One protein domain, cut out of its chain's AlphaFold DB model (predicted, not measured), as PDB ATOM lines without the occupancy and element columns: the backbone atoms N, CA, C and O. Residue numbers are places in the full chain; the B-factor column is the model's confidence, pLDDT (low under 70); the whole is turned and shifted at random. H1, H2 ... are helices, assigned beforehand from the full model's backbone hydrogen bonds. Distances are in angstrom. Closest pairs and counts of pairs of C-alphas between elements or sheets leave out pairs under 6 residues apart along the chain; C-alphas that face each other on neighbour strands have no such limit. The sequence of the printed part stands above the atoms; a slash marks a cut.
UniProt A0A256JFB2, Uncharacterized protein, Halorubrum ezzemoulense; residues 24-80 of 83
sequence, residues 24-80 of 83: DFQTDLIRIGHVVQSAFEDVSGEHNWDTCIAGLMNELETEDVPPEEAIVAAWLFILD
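AT A GLANCE: This is residues 24 to 80 of the 83 residues of an uncharacterized protein of Halorubrum ezzemoulense (UniProt A0A256JFB2). The longest helix, H1, is crossed steeply by two others, H2 and H3, which run roughly antiparallel; the three centres make a triangle. Residues 45 to 50 stick out beyond the far end of H1. The printed part has 57 residues with three named helices, in the order H1, H2, H3, and no named strand: all helix. It is compact, with a radius of gyration of the C-alphas of 10.8 A, and elongated, spanning 35 by 21 by 15 A.

HOW THE PARTS SIT: H1, residues 25 to 41, touches H3, residues 67 to 80, closest at the C-alphas of Ile 32 and Ala 73, 5.8 A, the same way at a steep tilt of 55 degrees. With residues 35 to 40 alone H1 touches H2, residues 49 to 62, closest at the C-alphas of Ala 39 and Gly 55, 5.0 A, opposite ways at a steep tilt of 47 degrees. H2 and H3 are close but not clearly touching, opposite ways at a shallow tilt of 31 degrees; their closest C-alphas, of Leu 60 and Ala 70, are 6.7 A apart. Every O i to N i+4 pair is within hydrogen-bond range in H1 and H2, and 9 of 10 in H3.

IN THESE COORDINATES: H1 is 24.5 A long from C-alpha 25 at (148.760, 111.632, 149.044), H2 19.7 A, and H3 20.1 A, ending at C-alpha 80 at (141.888, 126.980, 160.086).

THE WHOLE: The C-alphas farthest apart, of Asp 24 and Glu 46, are 35.6 A apart. The printed part has no cut; the link from H1 to H2 is short, that from H2 to H3 tight. The pLDDT is under 70 at residues 42 to 47.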
ATOM      1  N   ASP A  24     149.792 110.686 144.672       87.50
ATOM      2  CA  ASP A  24     150.673 110.882 145.825       87.50
ATOM      3  C   ASP A  24     149.979 111.715 146.906       87.50
ATOM      4  O   ASP A  24     149.944 112.943 146.863       87.50
ATOM      5  N   PHE A  25     149.513 111.024 147.948       83.25
ATOM      6  CA  PHE A  25     148.760 111.632 149.044       83.25
ATOM      7  C   PHE A  25     149.469 112.822 149.711       83.25
ATOM      8  O   PHE A  25     148.815 113.768 150.146       83.25
ATOM      9  N   GLN A  26     150.801 112.789 149.837       85.38
ATOM     10  CA  GLN A  26     151.536 113.879 150.476       85.38
ATOM     11  C   GLN A  26     151.587 115.111 149.566       85.38
ATOM     12  O   GLN A  26     151.416 116.235 150.037       85.38
ATOM     13  N   THR A  27     151.823 114.899 148.276       86.75
ATOM     14  CA  THR A  27     151.824 115.949 147.255       86.75
ATOM     15  C   THR A  27     150.436 116.560 147.124       86.75
ATOM     16  O   THR A  27     150.317 117.783 147.091       86.75
ATOM     17  N   ASP A  28     149.396 115.732 147.130       86.00
ATOM     18  CA  ASP A  28     148.003 116.162 147.049       86.00
ATOM     19  C   ASP A  28     147.612 116.992 148.280       86.00
ATOM     20  O   ASP A  28     147.028 118.067 148.152       86.00
ATOM     21  N   LEU A  29     148.050 116.590 149.479       85.38
ATOM     22  CA  LEU A  29     147.838 117.379 150.694       85.38
ATOM     23  C   LEU A  29     148.509 118.762 150.621       85.38
ATOM     24  O   LEU A  29     147.931 119.754 151.065       85.38
ATOM     25  N   ILE A  30     149.716 118.844 150.051       86.75
ATOM     26  CA  ILE A  30     150.419 120.120 149.838       86.75
ATOM     27  C   ILE A  30     149.691 120.970 148.789       86.75
ATOM     28  O   ILE A  30     149.506 122.168 149.007       86.75
ATOM     29  N   ARG A  31     149.253 120.364 147.675       87.81
ATOM     30  CA  ARG A  31     148.492 121.040 146.614       87.81
ATOM     31  C   ARG A  31     147.229 121.678 147.189       87.81
ATOM     32  O   ARG A  31     147.023 122.874 147.012       87.81
ATOM     33  N   ILE A  32     146.455 120.922 147.967       89.00
ATOM     34  CA  ILE A  32     145.255 121.418 148.652       89.00
ATOM     35  C   ILE A  32     145.580 122.571 149.606       89.00
ATOM     36  O   ILE A  32     144.835 123.546 149.657       89.00
ATOM     37  N   GLY A  33     146.672 122.478 150.369       85.00
ATOM     38  CA  GLY A  33     147.082 123.546 151.284       85.00
ATOM     39  C   GLY A  33     147.282 124.882 150.564       85.00
ATOM     40  O   GLY A  33     146.796 125.910 151.034       85.00
ATOM     41  N   HIS A  34     147.924 124.864 149.392       86.75
ATOM     42  CA  HIS A  34     148.080 126.060 148.560       86.75
ATOM     43  C   HIS A  34     146.748 126.565 147.991       86.75
ATOM     44  O   HIS A  34     146.518 127.771 147.996       86.75
ATOM     45  N   VAL A  35     145.863 125.662 147.550       88.56
ATOM     46  CA  VAL A  35     144.516 126.010 147.055       88.56
ATOM     47  C   VAL A  35     143.713 126.746 148.127       88.56
ATOM     48  O   VAL A  35     143.166 127.819 147.875       88.56
ATOM     49  N   VAL A  36     143.683 126.201 149.346       85.25
ATOM     50  CA  VAL A  36     142.984 126.814 150.481       85.25
ATOM     51  C   VAL A  36     143.581 128.187 150.799       85.25
ATOM     52  O   VAL A  36     142.833 129.149 150.937       85.25
ATOM     53  N   GLN A  37     144.911 128.306 150.858       82.69
ATOM     54  CA  GLN A  37     145.586 129.578 151.130       82.69
ATOM     55  C   GLN A  37     145.272 130.651 150.072       82.69
ATOM     56  O   GLN A  37     144.918 131.772 150.437       82.69
ATOM     57  N   SER A  38     145.368 130.312 148.782       84.31
ATOM     58  CA  SER A  38     145.090 131.230 147.665       84.31
ATOM     59  C   SER A  38     143.671 131.797 147.750       84.31
ATOM     60  O   SER A  38     143.469 133.011 147.688       84.31
ATOM     61  N   ALA A  39     142.693 130.928 148.027       82.12
ATOM     62  CA  ALA A  39     141.299 131.325 148.193       82.12
ATOM     63  C   ALA A  39     141.079 132.333 149.338       82.12
ATOM     64  O   ALA A  39     140.157 133.142 149.267       82.12
ATOM     65  N   PHE A  40     141.896 132.299 150.397       77.69
ATOM     66  CA  PHE A  40     141.809 133.250 151.510       77.69
ATOM     67  C   PHE A  40     142.534 134.569 151.238       77.69
ATOM     68  O   PHE A  40     142.040 135.623 151.645       77.69
ATOM     69  N   GLU A  41     143.679 134.538 150.552       76.69
ATOM     70  CA  GLU A  41     144.436 135.746 150.197       76.69
ATOM     71  C   GLU A  41     143.634 136.679 149.273       76.69
ATOM     72  O   GLU A  41     143.694 137.905 149.427       76.69
ATOM     73  N   ASP A  42     142.801 136.117 148.394       69.19
ATOM     74  CA  ASP A  42     141.905 136.877 147.514       69.19
ATOM     75  C   ASP A  42     140.731 137.550 148.255       69.19
ATOM     76  O   ASP A  42     140.122 138.504 147.752       69.19
ATOM     77  N   VAL A  43     140.435 137.140 149.492       68.00
ATOM     78  CA  VAL A  43     139.343 137.685 150.315       68.00
ATOM     79  C   VAL A  43     139.909 138.644 151.366       68.00
ATOM     80  O   VAL A  43     139.904 138.401 152.567       68.00
ATOM     81  N   SER A  44     140.396 139.796 150.908       58.34
ATOM     82  CA  SER A  44     141.066 140.825 151.730       58.34
ATOM     83  C   SER A  44     140.159 141.663 152.666       58.34
ATOM     84  O   SER A  44     140.475 142.815 152.973       58.34
ATOM     85  N   GLY A  45     139.030 141.135 153.153       58.88
ATOM     86  CA  GLY A  45     138.057 141.900 153.950       58.88
ATOM     87  C   GLY A  45     137.416 141.124 155.100       58.88
ATOM     88  O   GLY A  45     137.288 139.906 155.022       58.88
ATOM     89  N   GLU A  46     137.003 141.855 156.150       60.25
ATOM     90  CA  GLU A  46     136.312 141.343 157.350       60.25
ATOM     91  C   GLU A  46     135.313 140.228 156.998       60.25
ATOM     92  O   GLU A  46     134.287 140.477 156.367       60.25
ATOM     93  N   HIS A  47     135.683 139.009 157.403       63.00
ATOM     94  CA  HIS A  47     135.026 137.712 157.236       63.00
ATOM     95  C   HIS A  47     133.621 137.731 156.615       63.00
ATOM     96  O   HIS A  47     132.607 137.577 157.300       63.00
ATOM     97  N   ASN A  48     133.565 137.833 155.286       73.88
ATOM     98  CA  ASN A  48     132.386 137.420 154.540       73.88
ATOM     99  C   ASN A  48     132.521 135.928 154.208       73.88
ATOM    100  O   ASN A  48     133.104 135.560 153.189       73.88
ATOM    101  N   TRP A  49     131.996 135.074 155.090       73.75
ATOM    102  CA  TRP A  49     132.086 133.612 154.984       73.75
ATOM    103  C   TRP A  49     131.592 133.066 153.650       73.75
ATOM    104  O   TRP A  49     132.213 132.166 153.089       73.75
ATOM    105  N   ASP A  50     130.527 133.654 153.109       81.44
ATOM    106  CA  ASP A  50     129.987 133.260 151.811       81.44
ATOM    107  C   ASP A  50     130.999 133.534 150.690       81.44
ATOM    108  O   ASP A  50     131.073 132.780 149.724       81.44
ATOM    109  N   THR A  51     131.825 134.576 150.835       82.38
ATOM    110  CA  THR A  51     132.894 134.905 149.881       82.38
ATOM    111  C   THR A  51     134.087 133.963 150.022       82.38
ATOM    112  O   THR A  51     134.596 133.508 149.005       82.38
ATOM    113  N   CYS A  52     134.490 133.597 151.244       79.62
ATOM    114  CA  CYS A  52     135.547 132.599 151.464       79.62
ATOM    115  C   CYS A  52     135.153 131.217 150.928       79.62
ATOM    116  O   CYS A  52     135.937 130.578 150.235       79.62
ATOM    117  N   ILE A  53     133.923 130.766 151.206       84.00
ATOM    118  CA  ILE A  53     133.414 129.484 150.702       84.00
ATOM    119  C   ILE A  53     133.311 129.520 149.175       84.00
ATOM    120  O   ILE A  53     133.725 128.568 148.520       84.00
ATOM    121  N   ALA A  54     132.793 130.608 148.597       87.00
ATOM    122  CA  ALA A  54     132.728 130.755 147.146       87.00
ATOM    123  C   ALA A  54     134.123 130.771 146.501       87.00
ATOM    124  O   ALA A  54     134.304 130.133 145.469       87.00
ATOM    125  N   GLY A  55     135.100 131.441 147.123       86.81
ATOM    126  CA  GLY A  55     136.497 131.446 146.689       86.81
ATOM    127  C   GLY A  55     137.098 130.046 146.711       86.81
ATOM    128  O   GLY A  55     137.579 129.575 145.688       86.81
ATOM    129  N   LEU A  56     136.963 129.324 147.827       88.00
ATOM    130  CA  LEU A  56     137.457 127.949 147.934       88.00
ATOM    131  C   LEU A  56     136.815 127.022 146.893       88.00
ATOM    132  O   LEU A  56     137.515 126.233 146.266       88.00
ATOM    133  N   MET A  57     135.495 127.105 146.688       88.38
ATOM    134  CA  MET A  57     134.808 126.292 145.674       88.38
ATOM    135  C   MET A  57     135.285 126.624 144.255       88.38
ATOM    136  O   MET A  57     135.481 125.710 143.461       88.38
ATOM    137  N   ASN A  58     135.500 127.908 143.951       90.94
ATOM    138  CA  ASN A  58     136.020 128.350 142.659       90.94
ATOM    139  C   ASN A  58     137.447 127.842 142.407       90.94
ATOM    140  O   ASN A  58     137.735 127.372 141.309       90.94
ATOM    141  N   GLU A  59     138.325 127.901 143.410       90.44
ATOM    142  CA  GLU A  59     139.697 127.404 143.283       90.44
ATOM    143  C   GLU A  59     139.735 125.878 143.126       90.44
ATOM    144  O   GLU A  59     140.441 125.368 142.261       90.44
ATOM    145  N   LEU A  60     138.918 125.137 143.884       90.00
ATOM    146  CA  LEU A  60     138.815 123.679 143.742       90.00
ATOM    147  C   LEU A  60     138.318 123.257 142.350       90.00
ATOM    148  O   LEU A  60     138.813 122.274 141.802       90.00
ATOM    149  N   GLU A  61     137.355 123.988 141.779       87.88
ATOM    150  CA  GLU A  61     136.871 123.754 140.412       87.88
ATOM    151  C   GLU A  61     137.924 124.138 139.359       87.88
ATOM    152  O   GLU A  61     138.105 123.417 138.379       87.88
ATOM    153  N   THR A  62     138.643 125.244 139.567       89.00
ATOM    154  CA  THR A  62     139.681 125.736 138.644       89.00
ATOM    155  C   THR A  62     140.877 124.787 138.564       89.00
ATOM    156  O   THR A  62     141.405 124.558 137.477       89.00
ATOM    157  N   GLU A  63     141.280 124.213 139.695       86.81
ATOM    158  CA  GLU A  63     142.428 123.309 139.810       86.81
ATOM    159  C   GLU A  63     142.079 121.832 139.526       86.81
ATOM    160  O   GLU A  63     142.938 120.964 139.671       86.81
ATOM    161  N   ASP A  64     140.838 121.534 139.107       87.88
ATOM    162  CA  ASP A  64     140.331 120.177 138.816       87.88
ATOM    163  C   ASP A  64     140.609 119.182 139.960       87.88
ATOM    164  O   ASP A  64     141.020 118.035 139.763       87.88
ATOM    165  N   VAL A  65     140.416 119.651 141.199       87.25
ATOM    166  CA  VAL A  65     140.703 118.868 142.403       87.25
ATOM    167  C   VAL A  65     139.654 117.756 142.546       87.25
ATOM    168  O   VAL A  65     138.448 118.024 142.510       87.25
ATOM    169  N   PRO A  66     140.067 116.495 142.746       87.56
ATOM    170  CA  PRO A  66     139.168 115.364 142.750       87.56
ATOM    171  C   PRO A  66     138.365 115.356 144.055       87.56
ATOM    172  O   PRO A  66     138.772 115.953 145.060       87.56
ATOM    173  N   PRO A  67     137.211 114.671 144.085       82.50
ATOM    174  CA  PRO A  67     136.293 114.737 145.218       82.50
ATOM    175  C   PRO A  67     136.925 114.381 146.570       82.50
ATOM    176  O   PRO A  67     136.567 114.955 147.599       82.50
ATOM    177  N   GLU A  68     137.859 113.435 146.587       82.44
ATOM    178  CA  GLU A  68     138.540 112.953 147.787       82.44
ATOM    179  C   GLU A  68     139.451 114.031 148.386       82.44
ATOM    180  O   GLU A  68     139.486 114.222 149.602       82.44
ATOM    181  N   GLU A  69     140.141 114.771 147.524       85.88
ATOM    182  CA  GLU A  69     140.999 115.896 147.883       85.88
ATOM    183  C   GLU A  69     140.168 117.121 148.287       85.88
ATOM    184  O   GLU A  69     140.445 117.765 149.299       85.88
ATOM    185  N   ALA A  70     139.061 117.389 147.591       86.75
ATOM    186  CA  ALA A  70     138.142 118.470 147.943       86.75
ATOM    187  C   ALA A  70     137.546 118.304 149.356       86.75
ATOM    188  O   ALA A  70     137.364 119.283 150.083       86.75
ATOM    189  N   ILE A  71     137.295 117.062 149.794       86.19
ATOM    190  CA  ILE A  71     136.877 116.769 151.176       86.19
ATOM    191  C   ILE A  71     137.961 117.202 152.167       86.19
ATOM    192  O   ILE A  71     137.649 117.826 153.181       86.19
ATOM    193  N   VAL A  72     139.230 116.894 151.891       87.50
ATOM    194  CA  VAL A  72     140.358 117.290 152.746       87.50
ATOM    195  C   VAL A  72     140.508 118.813 152.780       87.50
ATOM    196  O   VAL A  72     140.702 119.367 153.860       87.50
ATOM    197  N   ALA A  73     140.329 119.499 151.649       87.31
ATOM    198  CA  ALA A  73     140.326 120.961 151.579       87.31
ATOM    199  C   ALA A  73     139.258 121.578 152.491       87.31
ATOM    200  O   ALA A  73     139.552 122.482 153.270       87.31
ATOM    201  N   ALA A  74     138.036 121.038 152.463       84.81
ATOM    202  CA  ALA A  74     136.955 121.475 153.343       84.81
ATOM    203  C   ALA A  74     137.275 121.233 154.830       84.81
ATOM    204  O   ALA A  74     136.957 122.072 155.670       84.81
ATOM    205  N   TRP A  75     137.928 120.117 155.172       86.69
ATOM    206  CA  TRP A  75     138.388 119.863 156.542       86.69
ATOM    207  C   TRP A  75     139.460 120.851 156.989       86.69
ATOM    208  O   TRP A  75     139.369 121.363 158.100       86.69
ATOM    209  N   LEU A  76     140.457 121.127 156.147       84.12
ATOM    210  CA  LEU A  76     141.512 122.093 156.452       84.12
ATOM    211  C   LEU A  76     140.945 123.504 156.607       84.12
ATOM    212  O   LEU A  76     141.270 124.172 157.579       84.12
ATOM    213  N   PHE A  77     140.027 123.901 155.726       81.94
ATOM    214  CA  PHE A  77     139.258 125.139 155.846       81.94
ATOM    215  C   PHE A  77     138.537 125.223 157.200       81.94
ATOM    216  O   PHE A  77     138.656 126.219 157.899       81.94
ATOM    217  N   ILE A  78     137.852 124.155 157.632       80.38
ATOM    218  CA  ILE A  78     137.201 124.099 158.954       80.38
ATOM    219  C   ILE A  78     138.213 124.199 160.108       80.38
ATOM    220  O   ILE A  78     137.909 124.820 161.125       80.38
ATOM    221  N   LEU A  79     139.380 123.560 159.985       81.00
ATOM    222  CA  LEU A  79     140.415 123.544 161.022       81.00
ATOM    223  C   LEU A  79     141.131 124.888 161.167       81.00
ATOM    224  O   LEU A  79     141.435 125.260 162.295       81.00
ATOM    225  N   ASP A  80     141.347 125.614 160.072       75.88
ATOM    226  CA  ASP A  80     141.888 126.980 160.086       75.88
ATOM    227  C   ASP A  80     141.011 127.922 160.934       75.88
ATOM    228  O   ASP A  80     141.510 128.782 161.649       75.88
TER     229      ASP A  80